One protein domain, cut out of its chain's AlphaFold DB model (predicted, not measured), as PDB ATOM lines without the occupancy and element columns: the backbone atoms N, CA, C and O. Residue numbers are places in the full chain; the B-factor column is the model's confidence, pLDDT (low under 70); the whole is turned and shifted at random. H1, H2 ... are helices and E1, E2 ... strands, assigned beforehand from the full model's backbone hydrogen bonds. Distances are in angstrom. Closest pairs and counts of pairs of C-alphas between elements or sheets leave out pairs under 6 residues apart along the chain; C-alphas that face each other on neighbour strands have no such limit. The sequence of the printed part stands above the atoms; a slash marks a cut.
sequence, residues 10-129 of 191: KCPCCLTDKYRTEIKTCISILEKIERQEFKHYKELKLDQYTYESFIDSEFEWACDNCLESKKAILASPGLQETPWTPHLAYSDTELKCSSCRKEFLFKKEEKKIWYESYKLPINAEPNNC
ATOM      1  N   LYS A  10      49.704   4.670  -9.016       94.88
ATOM      2  CA  LYS A  10      48.542   4.432  -8.151       94.88
ATOM      3  C   LYS A  10      47.628   5.649  -8.178       94.88
ATOM      4  O   LYS A  10      48.019   6.721  -7.738       94.88
ATOM      5  N   CYS A  11      46.403   5.489  -8.674       95.81
ATOM      6  CA  CYS A  11      45.471   6.611  -8.802       95.81
ATOM      7  C   CYS A  11      45.100   7.198  -7.424       95.81
ATOM      8  O   CYS A  11      44.521   6.464  -6.621       95.81
ATOM      9  N   PRO A  12      45.316   8.505  -7.169       93.94
ATOM     10  CA  PRO A  12      44.958   9.148  -5.900       93.94
ATOM     11  C   PRO A  12      43.467   9.049  -5.545       93.94
ATOM     12  O   PRO A  12      43.115   8.947  -4.377       93.94
ATOM     13  N   CYS A  13      42.587   9.017  -6.552       96.00
ATOM     14  CA  CYS A  13      41.137   8.983  -6.348       96.00
ATOM     15  C   CYS A  13      40.597   7.593  -5.958       96.00
ATOM     16  O   CYS A  13      39.785   7.479  -5.046       96.00
ATOM     17  N   CYS A  14      41.006   6.527  -6.660       95.94
ATOM     18  CA  CYS A  14      40.487   5.167  -6.423       95.94
ATOM     19  C   CYS A  14      41.487   4.213  -5.769       95.94
ATOM     20  O   CYS A  14      41.166   3.042  -5.567       95.94
ATOM     21  N   LEU A  15      42.702   4.683  -5.489       94.62
ATOM     22  CA  LEU A  15      43.777   3.940  -4.829       94.62
ATOM     23  C   LEU A  15      44.154   2.621  -5.520       94.62
ATOM     24  O   LEU A  15      44.740   1.740  -4.894       94.62
ATOM     25  N   THR A  16      43.834   2.487  -6.807       95.44
ATOM     26  CA  THR A  16      44.147   1.310  -7.625       95.44
ATOM     27  C   THR A  16      45.301   1.637  -8.563       95.44
ATOM     28  O   THR A  16      45.367   2.749  -9.093       95.44
ATOM     29  N   ASP A  17      46.175   0.662  -8.792       95.50
ATOM     30  CA  ASP A  17      47.256   0.749  -9.773       95.50
ATOM     31  C   ASP A  17      46.699   0.923 -11.192       95.50
ATOM     32  O   ASP A  17      45.628   0.407 -11.535       95.50
ATOM     33  N   LYS A  18      47.417   1.696 -12.010       94.62
ATOM     34  CA  LYS A  18      46.997   2.072 -13.356       94.62
ATOM     35  C   LYS A  18      48.105   1.923 -14.376       94.62
ATOM     36  O   LYS A  18      49.223   2.414 -14.200       94.62
ATOM     37  N   TYR A  19      47.754   1.313 -15.502       92.06
ATOM     38  CA  TYR A  19      48.583   1.304 -16.699       92.06
ATOM     39  C   TYR A  19      48.555   2.670 -17.393       92.06
ATOM     40  O   TYR A  19      47.588   3.425 -17.277       92.06
ATOM     41  N   ARG A  20      49.581   2.959 -18.208       90.31
ATOM     42  CA  ARG A  20      49.639   4.166 -19.059       90.31
ATOM     43  C   ARG A  20      48.358   4.366 -19.880       90.31
ATOM     44  O   ARG A  20      47.925   5.488 -20.107       90.31
ATOM     45  N   THR A  21      47.736   3.271 -20.311       92.81
ATOM     46  CA  THR A  21      46.510   3.273 -21.119       92.81
ATOM     47  C   THR A  21      45.242   3.662 -20.362       92.81
ATOM     48  O   THR A  21      44.239   3.899 -21.025       92.81
ATOM     49  N   GLU A  22      45.269   3.712 -19.029       95.50
ATOM     50  CA  GLU A  22      44.122   4.055 -18.171       95.50
ATOM     51  C   GLU A  22      44.188   5.486 -17.612       95.50
ATOM     52  O   GLU A  22      43.352   5.876 -16.794       95.50
ATOM     53  N   ILE A  23      45.223   6.245 -17.979       95.06
ATOM     54  CA  ILE A  23      45.464   7.610 -17.492       95.06
ATOM     55  C   ILE A  23      45.743   8.569 -18.658       95.06
ATOM     56  O   ILE A  23      46.448   9.571 -18.510       95.06
ATOM     57  N   LYS A  24      45.212   8.246 -19.846       95.56
ATOM     58  CA  LYS A  24      45.522   8.938 -21.105       95.56
ATOM     59  C   LYS A  24      45.150  10.409 -21.044       95.56
ATOM     60  O   LYS A  24      45.878  11.232 -21.594       95.56
ATOM     61  N   THR A  25      44.049  10.737 -20.369       96.69
ATOM     62  CA  THR A  25      43.582  12.121 -20.246       96.69
ATOM     63  C   THR A  25      44.612  12.972 -19.511       96.69
ATOM     64  O   THR A  25      45.056  13.991 -20.038       96.69
ATOM     65  N   CYS A  26      45.053  12.528 -18.331       96.00
ATOM     66  CA  CYS A  26      46.046  13.257 -17.545       96.00
ATOM     67  C   CYS A  26      47.412  13.300 -18.245       96.00
ATOM     68  O   CYS A  26      48.025  14.364 -18.280       96.00
ATOM     69  N   ILE A  27      47.854  12.201 -18.875       93.62
ATOM     70  CA  ILE A  27      49.085  12.201 -19.685       93.62
ATOM     71  C   ILE A  27      48.995  13.260 -20.781       93.62
ATOM     72  O   ILE A  27      49.877  14.100 -20.887       93.62
ATOM     73  N   SER A  28      47.914  13.274 -21.565       93.62
ATOM     74  CA  SER A  28      47.771  14.224 -22.669       93.62
ATOM     75  C   SER A  28      47.793  15.683 -22.206       93.62
ATOM     76  O   SER A  28      48.258  16.542 -22.956       93.62
ATOM     77  N   ILE A  29      47.264  15.978 -21.016       94.56
ATOM     78  CA  ILE A  29      47.310  17.324 -20.438       94.56
ATOM     79  C   ILE A  29      48.748  17.671 -20.044       94.56
ATOM     80  O   ILE A  29      49.225  18.740 -20.421       94.56
ATOM     81  N   LEU A  30      49.442  16.771 -19.343       91.62
ATOM     82  CA  LEU A  30      50.818  16.999 -18.904       91.62
ATOM     83  C   LEU A  30      51.772  17.158 -20.095       91.62
ATOM     84  O   LEU A  30      52.486  18.152 -20.162       91.62
ATOM     85  N   GLU A  31      51.686  16.286 -21.105       90.00
ATOM     86  CA  GLU A  31      52.493  16.409 -22.327       90.00
ATOM     87  C   GLU A  31      52.254  17.748 -23.042       90.00
ATOM     88  O   GLU A  31      53.159  18.307 -23.662       90.00
ATOM     89  N   LYS A  32      51.023  18.278 -23.003       90.06
ATOM     90  CA  LYS A  32      50.710  19.576 -23.613       90.06
ATOM     91  C   LYS A  32      51.405  20.721 -22.873       90.06
ATOM     92  O   LYS A  32      51.882  21.635 -23.541       90.06
ATOM     93  N   ILE A  33      51.459  20.662 -21.544       89.06
ATOM     94  CA  ILE A  33      52.180  21.632 -20.709       89.06
ATOM     95  C   ILE A  33      53.683  21.527 -20.992       89.06
ATOM     96  O   ILE A  33      54.306  22.510 -21.383       89.06
ATOM     97  N   GLU A  34      54.242  20.318 -20.932       86.88
ATOM     98  CA  GLU A  34      55.671  20.070 -21.155       86.88
ATOM     99  C   GLU A  34      56.127  20.528 -22.551       86.88
ATOM    100  O   GLU A  34      57.195  21.112 -22.702       86.88
ATOM    101  N   ARG A  35      55.308  20.342 -23.595       85.75
ATOM    102  CA  ARG A  35      55.619  20.851 -24.946       85.75
ATOM    103  C   ARG A  35      55.611  22.375 -25.045       85.75
ATOM    104  O   ARG A  35      56.278  22.914 -25.927       85.75
ATOM    105  N   GLN A  36      54.828  23.062 -24.216       85.00
ATOM    106  CA  GLN A  36      54.822  24.526 -24.170       85.00
ATOM    107  C   GLN A  36      56.056  25.063 -23.440       85.00
ATOM    108  O   GLN A  36      56.599  26.087 -23.849       85.00
ATOM    109  N   GLU A  37      56.526  24.353 -22.415       82.38
ATOM    110  CA  GLU A  37      57.700  24.737 -21.625       82.38
ATOM    111  C   GLU A  37      59.030  24.359 -22.300       82.38
ATOM    112  O   GLU A  37      59.979  25.145 -22.300       82.38
ATOM    113  N   PHE A  38      59.102  23.189 -22.944       81.69
ATOM    114  CA  PHE A  38      60.339  22.633 -23.498       81.69
ATOM    115  C   PHE A  38      60.295  22.515 -25.028       81.69
ATOM    116  O   PHE A  38      59.730  21.577 -25.594       81.69
ATOM    117  N   LYS A  39      61.006  23.418 -25.723       73.12
ATOM    118  CA  LYS A  39      61.107  23.444 -27.201       73.12
ATOM    119  C   LYS A  39      61.619  22.133 -27.830       73.12
ATOM    120  O   LYS A  39      61.246  21.827 -28.957       73.12
ATOM    121  N   HIS A  40      62.423  21.351 -27.101       76.56
ATOM    122  CA  HIS A  40      63.038  20.091 -27.555       76.56
ATOM    123  C   HIS A  40      62.457  18.840 -26.862       76.56
ATOM    124  O   HIS A  40      63.131  17.822 -26.724       76.56
ATOM    125  N   TYR A  41      61.190  18.895 -26.434       72.06
ATOM    126  CA  TYR A  41      60.490  17.844 -25.677       72.06
ATOM    127  C   TYR A  41      60.758  16.395 -26.143       72.06
ATOM    128  O   TYR A  41      61.043  15.515 -25.330       72.06
ATOM    129  N   LYS A  42      60.715  16.141 -27.460       71.06
ATOM    130  CA  LYS A  42      60.934  14.799 -28.030       71.06
ATOM    131  C   LYS A  42      62.392  14.338 -27.962       71.06
ATOM    132  O   LYS A  42      62.650  13.154 -27.782       71.06
ATOM    133  N   GLU A  43      63.341  15.256 -28.114       73.56
ATOM    134  CA  GLU A  43      64.780  14.952 -28.073       73.56
ATOM    135  C   GLU A  43      65.226  14.622 -26.643       73.56
ATOM    136  O   GLU A  43      66.088  13.769 -26.439       73.56
ATOM    137  N   LEU A  44      64.558  15.222 -25.654       68.94
ATOM    138  CA  LEU A  44      64.733  14.937 -24.230       68.94
ATOM    139  C   LEU A  44      64.030  13.645 -23.770       68.94
ATOM    140  O   LEU A  44      64.151  13.275 -22.604       68.94
ATOM    141  N   LYS A  45      63.310  12.952 -24.668       72.25
ATOM    142  CA  LYS A  45      62.502  11.752 -24.369       72.25
ATOM    143  C   LYS A  45      61.502  11.965 -23.226       72.25
ATOM    144  O   LYS A  45      61.186  11.026 -22.494       72.25
ATOM    145  N   LEU A  46      61.022  13.202 -23.051       69.06
ATOM    146  CA  LEU A  46      60.125  13.553 -21.947       69.06
ATOM    147  C   LEU A  46      58.820  12.757 -21.999       69.06
ATOM    148  O   LEU A  46      58.321  12.393 -20.952       69.06
ATOM    149  N   ASP A  47      58.366  12.333 -23.180       67.62
ATOM    150  CA  ASP A  47      57.202  11.457 -23.370       67.62
ATOM    151  C   ASP A  47      57.296  10.099 -22.659       67.62
ATOM    152  O   ASP A  47      56.275   9.514 -22.264       67.62
ATOM    153  N   GLN A  48      58.513   9.581 -22.491       68.31
ATOM    154  CA  GLN A  48      58.765   8.363 -21.725       68.31
ATOM    155  C   GLN A  48      58.693   8.650 -20.220       68.31
ATOM    156  O   GLN A  48      58.051   7.889 -19.496       68.31
ATOM    157  N   TYR A  49      59.242   9.788 -19.786       72.62
ATOM    158  CA  TYR A  49      59.249  10.234 -18.391       72.62
ATOM    159  C   TYR A  49      57.892  10.762 -17.904       72.62
ATOM    160  O   TYR A  49      57.595  10.634 -16.720       72.62
ATOM    161  N   THR A  50      57.021  11.259 -18.792       79.81
ATOM    162  CA  THR A  50      55.703  11.800 -18.423       79.81
ATOM    163  C   THR A  50      54.889  10.780 -17.627       79.81
ATOM    164  O   THR A  50      54.208  11.151 -16.681       79.81
ATOM    165  N   TYR A  51      54.965   9.482 -17.965       83.12
ATOM    166  CA  TYR A  51      54.280   8.432 -17.195       83.12
ATOM    167  C   TYR A  51      54.904   8.218 -15.810       83.12
ATOM    168  O   TYR A  51      54.184   7.970 -14.844       83.12
ATOM    169  N   GLU A  52      56.228   8.314 -15.700       85.44
ATOM    170  CA  GLU A  52      56.943   8.115 -14.436       85.44
ATOM    171  C   GLU A  52      56.577   9.191 -13.406       85.44
ATOM    172  O   GLU A  52      56.445   8.872 -12.223       85.44
ATOM    173  N   SER A  53      56.265  10.413 -13.857       87.31
ATOM    174  CA  SER A  53      55.748  11.502 -13.014       87.31
ATOM    175  C   SER A  53      54.446  11.156 -12.275       87.31
ATOM    176  O   SER A  53      54.128  11.797 -11.279       87.31
ATOM    177  N   PHE A  54      53.689  10.145 -12.724       90.38
ATOM    178  CA  PHE A  54      52.455   9.685 -12.070       90.38
ATOM    179  C   PHE A  54      52.679   8.602 -11.006       90.38
ATOM    180  O   PHE A  54      51.751   8.266 -10.269       90.38
ATOM    181  N   ILE A  55      53.874   8.009 -10.945       87.88
ATOM    182  CA  ILE A  55      54.184   6.908 -10.025       87.88
ATOM    183  C   ILE A  55      54.404   7.435  -8.609       87.88
ATOM    184  O   ILE A  55      53.807   6.922  -7.666       87.88
ATOM    185  N   ASP A  56      55.230   8.471  -8.488       82.25
ATOM    186  CA  ASP A  56      55.587   9.134  -7.235       82.25
ATOM    187  C   ASP A  56      55.147  10.619  -7.323       82.25
ATOM    188  O   ASP A  56      55.937  11.539  -7.134       82.25
ATOM    189  N   SER A  57      53.883  10.853  -7.708       87.31
ATOM    190  CA  SER A  57      53.352  12.189  -8.021       87.31
ATOM    191  C   SER A  57      53.096  13.043  -6.777       87.31
ATOM    192  O   SER A  57      52.322  12.643  -5.907       87.31
ATOM    193  N   GLU A  58      53.624  14.268  -6.757       86.75
ATOM    194  CA  GLU A  58      53.291  15.301  -5.753       86.75
ATOM    195  C   GLU A  58      52.071  16.157  -6.144       86.75
ATOM    196  O   GLU A  58      51.633  17.023  -5.389       86.75
ATOM    197  N   PHE A  59      51.504  15.919  -7.327       92.38
ATOM    198  CA  PHE A  59      50.326  16.611  -7.836       92.38
ATOM    199  C   PHE A  59      49.116  15.670  -7.916       92.38
ATOM    200  O   PHE A  59      49.249  14.470  -8.158       92.38
ATOM    201  N   GLU A  60      47.910  16.216  -7.757       95.06
ATOM    202  CA  GLU A  60      46.680  15.453  -7.927       95.06
ATOM    203  C   GLU A  60      46.409  15.119  -9.398       95.06
ATOM    204  O   GLU A  60      46.479  15.960 -10.298       95.06
ATOM    205  N   TRP A  61      46.035  13.866  -9.633       97.31
ATOM    206  CA  TRP A  61      45.565  13.358 -10.912       97.31
ATOM    207  C   TRP A  61      44.529  12.254 -10.679       97.31
ATOM    208  O   TRP A  61      44.347  11.759  -9.565       97.31
ATOM    209  N   ALA A  62      43.828  11.850 -11.736       98.00
ATOM    210  CA  ALA A  62      42.869  10.756 -11.672       98.00
ATOM    211  C   ALA A  62      42.920   9.903 -12.942       98.00
ATOM    212  O   ALA A  62      43.254  10.394 -14.022       98.00
ATOM    213  N   CYS A  63      42.602   8.615 -12.811       98.00
ATOM    214  CA  CYS A  63      42.480   7.738 -13.968       98.00
ATOM    215  C   CYS A  63      41.232   8.066 -14.790       98.00
ATOM    216  O   CYS A  63      40.268   8.633 -14.267       98.00
ATOM    217  N   ASP A  64      41.236   7.641 -16.051       98.31
ATOM    218  CA  ASP A  64      40.166   7.928 -17.008       98.31
ATOM    219  C   ASP A  64      38.803   7.450 -16.465       98.31
ATOM    220  O   ASP A  64      37.847   8.218 -16.434       98.31
ATOM    221  N   ASN A  65      38.739   6.261 -15.850       98.31
ATOM    222  CA  ASN A  65      37.508   5.750 -15.229       98.31
ATOM    223  C   ASN A  65      36.995   6.619 -14.057       98.31
ATOM    224  O   ASN A  65      35.788   6.759 -13.863       98.31
ATOM    225  N   CYS A  66      37.879   7.212 -13.245       98.44
ATOM    226  CA  CYS A  66      37.455   8.109 -12.159       98.44
ATOM    227  C   CYS A  66      36.908   9.435 -12.695       98.44
ATOM    228  O   CYS A  66      35.994   9.998 -12.092       98.44
ATOM    229  N   LEU A  67      37.450   9.915 -13.815       98.19
ATOM    230  CA  LEU A  67      36.967  11.108 -14.503       98.19
ATOM    231  C   LEU A  67      35.612  10.842 -15.176       98.19
ATOM    232  O   LEU A  67      34.661  11.592 -14.965       98.19
ATOM    233  N   GLU A  68      35.491   9.736 -15.910       98.06
ATOM    234  CA  GLU A  68      34.260   9.326 -16.601       98.06
ATOM    235  C   GLU A  68      33.105   9.073 -15.623       98.06
ATOM    236  O   GLU A  68      31.991   9.558 -15.822       98.06
ATOM    237  N   SER A  69      33.382   8.381 -14.511       97.75
ATOM    238  CA  SER A  69      32.401   8.144 -13.440       97.75
ATOM    239  C   SER A  69      32.144   9.365 -12.550       97.75
ATOM    240  O   SER A  69      31.355   9.279 -11.608       97.75
ATOM    241  N   LYS A  70      32.803  10.501 -12.822       97.56
ATOM    242  CA  LYS A  70      32.719  11.747 -12.044       97.56
ATOM    243  C   LYS A  70      33.117  11.594 -10.573       97.56
ATOM    244  O   LYS A  70      32.766  12.438  -9.748       97.56
ATOM    245  N   LYS A  71      33.866  10.548 -10.205       97.50
ATOM    246  CA  LYS A  71      34.504  10.447  -8.880       97.50
ATOM    247  C   LYS A  71      35.585  11.514  -8.707       97.50
ATOM    248  O   LYS A  71      35.708  12.074  -7.624       97.50
ATOM    249  N   ALA A  72      36.261  11.857  -9.798       98.31
ATOM    250  CA  ALA A  72      37.154  12.999  -9.915       98.31
ATOM    251  C   ALA A  72      36.640  13.979 -10.981       98.31
ATOM    252  O   ALA A  72      35.814  13.619 -11.821       98.31
ATOM    253  N   ILE A  73      37.144  15.212 -10.956       98.38
ATOM    254  CA  ILE A  73      36.888  16.220 -11.992       98.38
ATOM    255  C   ILE A  73      38.203  16.735 -12.568       98.38
ATOM    256  O   ILE A  73      39.210  16.787 -11.865       98.38
ATOM    257  N   LEU A  74      38.192  17.141 -13.837       98.31
ATOM    258  CA  LEU A  74      39.372  17.725 -14.473       98.31
ATOM    259  C   LEU A  74      39.706  19.099 -13.883       98.31
ATOM    260  O   LEU A  74      38.834  19.964 -13.706       98.31
ATOM    261  N   ALA A  75      40.994  19.296 -13.631       97.62
ATOM    262  CA  ALA A  75      41.546  20.595 -13.304       97.62
ATOM    263  C   ALA A  75      41.818  21.396 -14.586       97.62
ATOM    264  O   ALA A  75      41.889  20.849 -15.688       97.62
ATOM    265  N   SER A  76      41.995  22.703 -14.430       96.69
ATOM    266  CA  SER A  76      42.455  23.616 -15.474       96.69
ATOM    267  C   SER A  76      43.859  24.105 -15.089       96.69
ATOM    268  O   SER A  76      43.972  25.134 -14.421       96.69
ATOM    269  N   PRO A  77      44.938  23.384 -15.455       95.00
ATOM    270  CA  PRO A  77      46.306  23.695 -15.028       95.00
ATOM    271  C   PRO A  77      46.735  25.150 -15.214       95.00
ATOM    272  O   PRO A  77      47.270  25.751 -14.294       95.00
ATOM    273  N   GLY A  78      46.410  25.760 -16.360       93.19
ATOM    274  CA  GLY A  78      46.751  27.161 -16.645       93.19
ATOM    275  C   GLY A  78      46.010  28.198 -15.789       93.19
ATOM    276  O   GLY A  78      46.282  29.387 -15.908       93.19
ATOM    277  N   LEU A  79      45.056  27.777 -14.953       95.44
ATOM    278  CA  LEU A  79      44.404  28.637 -13.965       95.44
ATOM    279  C   LEU A  79      44.986  28.456 -12.558       95.44
ATOM    280  O   LEU A  79      44.558  29.171 -11.660       95.44
ATOM    281  N   GLN A  80      45.916  27.535 -12.334       94.56
ATOM    282  CA  GLN A  80      46.528  27.351 -11.020       94.56
ATOM    283  C   GLN A  80      47.730  28.278 -10.861       94.56
ATOM    284  O   GLN A  80      48.462  28.527 -11.816       94.56
ATOM    285  N   GLU A  81      47.939  28.775  -9.645       90.75
ATOM    286  CA  GLU A  81      49.141  29.526  -9.288       90.75
ATOM    287  C   GLU A  81      50.124  28.584  -8.587       90.75
ATOM    288  O   GLU A  81      49.970  28.247  -7.413       90.75
ATOM    289  N   THR A  82      51.108  28.086  -9.338       84.81
ATOM    290  CA  THR A  82      52.119  27.162  -8.820       84.81
ATOM    291  C   THR A  82      53.439  27.307  -9.580       84.81
ATOM    292  O   THR A  82      53.418  27.431 -10.804       84.81
ATOM    293  N   PRO A  83      54.594  27.284  -8.886       76.88
ATOM    294  CA  PRO A  83      55.898  27.160  -9.535       76.88
ATOM    295  C   PRO A  83      56.244  25.702  -9.898       76.88
ATOM    296  O   PRO A  83      57.283  25.459 -10.504       76.88
ATOM    297  N   TRP A  84      55.407  24.739  -9.501       80.12
ATOM    298  CA  TRP A  84      55.605  23.295  -9.669       80.12
ATOM    299  C   TRP A  84      54.614  22.694 -10.671       80.12
ATOM    300  O   TRP A  84      53.779  23.398 -11.237       80.12
ATOM    301  N   THR A  85      54.645  21.369 -10.841       87.31
ATOM    302  CA  THR A  85      53.668  20.652 -11.665       87.31
ATOM    303  C   THR A  85      52.240  20.903 -11.157       87.31
ATOM    304  O   THR A  85      51.935  20.602  -9.999       87.31
ATOM    305  N   PRO A  86      51.343  21.454 -11.992       93.75
ATOM    306  CA  PRO A  86      49.970  21.728 -11.596       93.75
ATOM    307  C   PRO A  86      49.171  20.439 -11.404       93.75
ATOM    308  O   PRO A  86      49.431  19.412 -12.032       93.75
ATOM    309  N   HIS A  87      48.136  20.508 -10.571       96.50
ATOM    310  CA  HIS A  87      47.151  19.441 -10.457       96.50
ATOM    311  C   HIS A  87      46.423  19.250 -11.793       96.50
ATOM    312  O   HIS A  87      46.062  20.214 -12.471       96.50
ATOM    313  N   LEU A  88      46.200  18.001 -12.189       97.69
ATOM    314  CA  LEU A  88      45.565  17.639 -13.462       97.69
ATOM    315  C   LEU A  88      44.100  17.232 -13.271       97.69
ATOM    316  O   LEU A  88      43.275  17.379 -14.176       97.69
ATOM    317  N   ALA A  89      43.757  16.760 -12.077       98.12
ATOM    318  CA  ALA A  89      42.398  16.459 -11.662       98.12
ATOM    319  C   ALA A  89      42.253  16.675 -10.155       98.12
ATOM    320  O   ALA A  89      43.247  16.696  -9.442       98.12
ATOM    321  N   TYR A  90      41.014  16.780  -9.682       98.31
ATOM    322  CA  TYR A  90      40.688  16.843  -8.261       98.31
ATOM    323  C   TYR A  90      39.793  15.680  -7.865       98.31
ATOM    324  O   TYR A  90      38.846  15.336  -8.582       98.31
ATOM    325  N   SER A  91      40.055  15.119  -6.691       97.62
ATOM    326  CA  SER A  91      39.192  14.128  -6.046       97.62
ATOM    327  C   SER A  91      38.882  14.526  -4.607       97.62
ATOM    328  O   SER A  91      39.576  15.366  -4.029       97.62
ATOM    329  N   ASP A  92      37.804  13.972  -4.055       97.44
ATOM    330  CA  ASP A  92      37.419  14.247  -2.673       97.44
ATOM    331  C   ASP A  92      38.484  13.696  -1.716       97.44
ATOM    332  O   ASP A  92      38.955  12.570  -1.885       97.44
ATOM    333  N   THR A  93      38.849  14.480  -0.703       95.81
ATOM    334  CA  THR A  93      39.811  14.069   0.329       95.81
ATOM    335  C   THR A  93      39.167  14.135   1.701       95.81
ATOM    336  O   THR A  93      38.593  15.158   2.076       95.81
ATOM    337  N   GLU A  94      39.269  13.050   2.463       96.75
ATOM    338  CA  GLU A  94      38.859  13.018   3.864       96.75
ATOM    339  C   GLU A  94      39.916  13.695   4.737       96.75
ATOM    340  O   GLU A  94      41.083  13.313   4.742       96.75
ATOM    341  N   LEU A  95      39.491  14.713   5.480       97.19
ATOM    342  CA  LEU A  95      40.317  15.480   6.404       97.19
ATOM    343  C   LEU A  95      39.674  15.499   7.788       97.19
ATOM    344  O   LEU A  95      38.471  15.293   7.953       97.19
ATOM    345  N   LYS A  96      40.471  15.820   8.808       98.12
ATOM    346  CA  LYS A  96      40.000  15.964  10.189       98.12
ATOM    347  C   LYS A  96      40.012  17.424  10.608       98.12
ATOM    348  O   LYS A  96      41.045  18.082  10.564       98.12
ATOM    349  N   CYS A  97      38.870  17.939  11.057       98.19
ATOM    350  CA  CYS A  97      38.770  19.332  11.485       98.19
ATOM    351  C   CYS A  97      39.570  19.573  12.770       98.19
ATOM    352  O   CYS A  97      39.350  18.908  13.783       98.19
ATOM    353  N   SER A  98      40.431  20.588  12.769       97.62
ATOM    354  CA  SER A  98      41.224  20.960  13.943       97.62
ATOM    355  C   SER A  98      40.367  21.471  15.105       97.62
ATOM    356  O   SER A  98      40.638  21.112  16.248       97.62
ATOM    357  N   SER A  99      39.299  22.232  14.833       96.81
ATOM    358  CA  SER A  99      38.405  22.762  15.874       96.81
ATOM    359  C   SER A  99      37.459  21.720  16.482       96.81
ATOM    360  O   SER A  99      37.426  21.565  17.697       96.81
ATOM    361  N   CYS A 100      36.659  21.018  15.669       97.12
ATOM    362  CA  CYS A 100      35.618  20.114  16.184       97.12
ATOM    363  C   CYS A 100      36.010  18.632  16.170       97.12
ATOM    364  O   CYS A 100      35.232  17.799  16.628       97.12
ATOM    365  N   ARG A 101      37.194  18.295  15.637       97.62
ATOM    366  CA  ARG A 101      37.760  16.935  15.562       97.62
ATOM    367  C   ARG A 101      36.961  15.932  14.724       97.62
ATOM    368  O   ARG A 101      37.385  14.782  14.635       97.62
ATOM    369  N   LYS A 102      35.869  16.359  14.083       97.62
ATOM    370  CA  LYS A 102      35.084  15.548  13.143       97.62
ATOM    371  C   LYS A 102      35.793  15.430  11.795       97.62
ATOM    372  O   LYS A 102      36.464  16.370  11.358       97.62
ATOM    373  N   GLU A 103      35.605  14.288  11.152       98.00
ATOM    374  CA  GLU A 103      35.990  14.070   9.759       98.00
ATOM    375  C   GLU A 103      35.079  14.876   8.828       98.00
ATOM    376  O   GLU A 103      33.898  15.094   9.115       98.00
ATOM    377  N   PHE A 104      35.643  15.374   7.734       97.94
ATOM    378  CA  PHE A 104      34.909  16.076   6.693       97.94
ATOM    379  C   PHE A 104      35.596  15.890   5.341       97.94
ATOM    380  O   PHE A 104      36.795  15.640   5.267       97.94
ATOM    381  N   LEU A 105      34.829  16.054   4.264       97.19
ATOM    382  CA  LEU A 105      35.349  15.971   2.904       97.19
ATOM    383  C   LEU A 105      35.765  17.349   2.400       97.19
ATOM    384  O   LEU A 105      34.938  18.265   2.330       97.19
ATOM    385  N   PHE A 106      37.024  17.475   1.989       97.38
ATOM    386  CA  PHE A 106      37.454  18.525   1.083       97.38
ATOM    387  C   PHE A 106      37.083  18.112  -0.338       97.38
ATOM    388  O   PHE A 106      37.748  17.290  -0.971       97.38
ATOM    389  N   LYS A 107      35.942  18.629  -0.791       97.81
ATOM    390  CA  LYS A 107      35.325  18.215  -2.049       97.81
ATOM    391  C   LYS A 107      36.149  18.662  -3.249       97.81
ATOM    392  O   LYS A 107      36.674  19.776  -3.264       97.81
ATOM    393  N   LYS A 108      36.167  17.851  -4.301       97.94
ATOM    394  CA  LYS A 108      36.819  18.158  -5.579       97.94
ATOM    395  C   LYS A 108      36.323  19.461  -6.218       97.94
ATOM    396  O   LYS A 108      37.123  20.206  -6.776       97.94
ATOM    397  N   GLU A 109      35.036  19.798  -6.087       98.19
ATOM    398  CA  GLU A 109      34.505  21.084  -6.560       98.19
ATOM    399  C   GLU A 109      35.043  22.259  -5.735       98.19
ATOM    400  O   GLU A 109      35.316  23.327  -6.282       98.19
ATOM    401  N   GLU A 110      35.230  22.061  -4.425       97.56
ATOM    402  CA  GLU A 110      35.814  23.079  -3.554       97.56
ATOM    403  C   GLU A 110      37.290  23.312  -3.909       97.56
ATOM    404  O   GLU A 110      37.684  24.463  -4.088       97.56
ATOM    405  N   LYS A 111      38.068  22.240  -4.113       97.62
ATOM    406  CA  LYS A 111      39.456  22.304  -4.607       97.62
ATOM    407  C   LYS A 111      39.568  23.105  -5.900       97.62
ATOM    408  O   LYS A 111      40.381  24.023  -5.995       97.62
ATOM    409  N   LYS A 112      38.693  22.826  -6.873       98.00
ATOM    410  CA  LYS A 112      38.664  23.558  -8.146       98.00
ATOM    411  C   LYS A 112      38.489  25.062  -7.937       98.00
ATOM    412  O   LYS A 112      39.227  25.849  -8.521       98.00
ATOM    413  N   ILE A 113      37.551  25.470  -7.082       97.75
ATOM    414  CA  ILE A 113      37.334  26.889  -6.763       97.75
ATOM    415  C   ILE A 113      38.565  27.482  -6.063       97.75
ATOM    416  O   ILE A 113      39.017  28.563  -6.438       97.75
ATOM    417  N   TRP A 114      39.125  26.779  -5.075       97.19
ATOM    418  CA  TRP A 114      40.280  27.240  -4.305       97.19
ATOM    419  C   TRP A 114      41.489  27.534  -5.190       97.19
ATOM    420  O   TRP A 114      42.035  28.635  -5.138       97.19
ATOM    421  N   TYR A 115      41.878  26.575  -6.023       97.12
ATOM    422  CA  TYR A 115      43.118  26.680  -6.783       97.12
ATOM    423  C   TYR A 115      42.945  27.468  -8.086       97.12
ATOM    424  O   TYR A 115      43.841  28.210  -8.475       97.12
ATOM    425  N   GLU A 116      41.790  27.370  -8.756       97.75
ATOM    426  CA  GLU A 116      41.595  28.011 -10.068       97.75
ATOM    427  C   GLU A 116      40.966  29.405  -9.976       97.75
ATOM    428  O   GLU A 116      41.278  30.268 -10.800       97.75
ATOM    429  N   SER A 117      40.075  29.639  -9.004       97.38
ATOM    430  CA  SER A 117      39.361  30.920  -8.858       97.38
ATOM    431  C   SER A 117      39.981  31.802  -7.782       97.38
ATOM    432  O   SER A 117      40.243  32.973  -8.036       97.38
ATOM    433  N   TYR A 118      40.233  31.252  -6.590       96.00
ATOM    434  CA  TYR A 118      40.826  32.009  -5.480       96.00
ATOM    435  C   TYR A 118      42.353  32.076  -5.534       96.00
ATOM    436  O   TYR A 118      42.934  32.816  -4.744       96.00
ATOM    437  N   LYS A 119      42.981  31.334  -6.457       95.19
ATOM    438  CA  LYS A 119      44.439  31.273  -6.646       95.19
ATOM    439  C   LYS A 119      45.191  30.928  -5.358       95.19
ATOM    440  O   LYS A 119      46.284  31.419  -5.100       95.19
ATOM    441  N   LEU A 120      44.587  30.093  -4.516       95.06
ATOM    442  CA  LEU A 120      45.294  29.576  -3.353       95.06
ATOM    443  C   LEU A 120      46.425  28.648  -3.823       95.06
ATOM    444  O   LEU A 120      46.248  27.968  -4.839       95.06
ATOM    445  N   PRO A 121      47.551  28.581  -3.088       93.12
ATOM    446  CA  PRO A 121      48.614  27.628  -3.381       93.12
ATOM    447  C   PRO A 121      48.058  26.209  -3.505       93.12
ATOM    448  O   PRO A 121      47.206  25.812  -2.711       93.12
ATOM    449  N   ILE A 122      48.543  25.435  -4.476       91.12
ATOM    450  CA  ILE A 122      48.003  24.097  -4.777       91.12
ATOM    451  C   ILE A 122      48.124  23.107  -3.605       91.12
ATOM    452  O   ILE A 122      47.323  22.194  -3.479       91.12
ATOM    453  N   ASN A 123      49.066  23.332  -2.686       89.88
ATOM    454  CA  ASN A 123      49.235  22.548  -1.459       89.88
ATOM    455  C   ASN A 123      48.385  23.049  -0.274       89.88
ATOM    456  O   ASN A 123      48.535  22.557   0.844       89.88
ATOM    457  N   ALA A 124      47.541  24.066  -0.471       93.25
ATOM    458  CA  ALA A 124      46.688  24.591   0.583       93.25
ATOM    459  C   ALA A 124      45.499  23.659   0.835       93.25
ATOM    460  O   ALA A 124      44.739  23.338  -0.079       93.25
ATOM    461  N   GLU A 125      45.279  23.309   2.102       95.06
ATOM    462  CA  GLU A 125      44.153  22.488   2.546       95.06
ATOM    463  C   GLU A 125      43.370  23.174   3.678       95.06
ATOM    464  O   GLU A 125      43.929  23.940   4.476       95.06
ATOM    465  N   PRO A 126      42.052  22.929   3.793       96.50
ATOM    466  CA  PRO A 126      41.279  23.449   4.905       96.50
ATOM    467  C   PRO A 126      41.654  22.746   6.216       96.50
ATOM    468  O   PRO A 126      41.366  21.574   6.417       96.50
ATOM    469  N   ASN A 127      42.155  23.508   7.188       96.56
ATOM    470  CA  ASN A 127      42.371  23.011   8.558       96.56
ATOM    471  C   ASN A 127      41.065  22.725   9.323       96.56
ATOM    472  O   ASN A 127      41.063  22.052  10.355       96.56
ATOM    473  N   ASN A 128      39.949  23.299   8.868       97.62
ATOM    474  CA  ASN A 128      38.661  23.255   9.546       97.62
ATOM    475  C   ASN A 128      37.534  22.925   8.566       97.62
ATOM    476  O   ASN A 128      37.526  23.399   7.425       97.62
ATOM    477  N   CYS A 129      36.532  22.185   9.047       97.12
ATOM    478  CA  CYS A 129      35.328  21.916   8.268       97.12
ATOM    479  C   CYS A 129      34.594  23.224   7.925       97.12
ATOM    480  O   CYS A 129      34.807  24.266   8.556       97.12
TER     481      CYS A 129
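Overview. This is residues 10 to 129 of the 191 residues of the protein "zf-trcl domain-containing protein" of Crocinitomicaceae bacterium (UniProt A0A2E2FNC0). An elongated body has the small hairpin E1 and E2 in its middle, with H4 packed on it through residues 108 to 112 and H3 beside E1. The hairpin E3 and E4 makes one end, and H1 with H2, steeply tilted, makes the other. The 120 printed residues hold H1, H2, H3, E1, E2, E3, E4 and H4 in that order; under half are in these elements, the class is mixed, and both two-stranded sheets are antiparallel. The whole is compact, with a radius of gyration of the C-alphas of 15.2 A and spans of 53 by 29 by 22 A.

Along the chain. E3 is residues 93 to 96, 10.0 A long, and E4 residues 103 to 106, 9.9 A. E1 is residues 72 to 74 and E2 residues 89 to 91. H4, residues 108 to 117, is 13.4 A long and ends at C-alpha 117 (39.361, 30.920, -8.858). H1, residues 24 to 37, begins at C-alpha 24 (45.522, 8.938, -21.105) and is 20.0 A long. H2 is residues 46 to 52, H3 residues 64 to 68.

Arrangement. In the hairpin E3 and E4, N 95 and O 104 are 2.9 A apart. E2 runs on into E3 at 47 degrees. In the hairpin E1 and E2, N 90 and O 73 are 2.8 A apart. The closest C-alphas of E2 and H4, Ser 91 and Lys 108, are 4.7 A apart; those of H3 and E1, Cys 66 and Ala 72, 5.4 A. H1 only just touches H3, through residues 24 to 26 alone, with 3 pairs of C-alphas within 8 A, the closest Thr 25 and Asp 64 at 6.3 A. H1 and H2 touch, opposite ways at a steep tilt of 45 degrees, with the C-alphas of Ile 27 and Thr 50 closest at 6.7 A. H1 and H4 are apart. Every O i to N i+4 pair is within hydrogen-bond range in H1, H3 and H4; H2 has 1 of 3, and 2 of 4 for O i to N i+3.

Size, cuts and confidence. The farthest C-alphas, Glu 43 and Cys 100, are 53.3 A apart. The printed part has no cut. The links H2 to H3 and E1 to E2 are long. Residues 44 and 46 to 48 have pLDDT under 70.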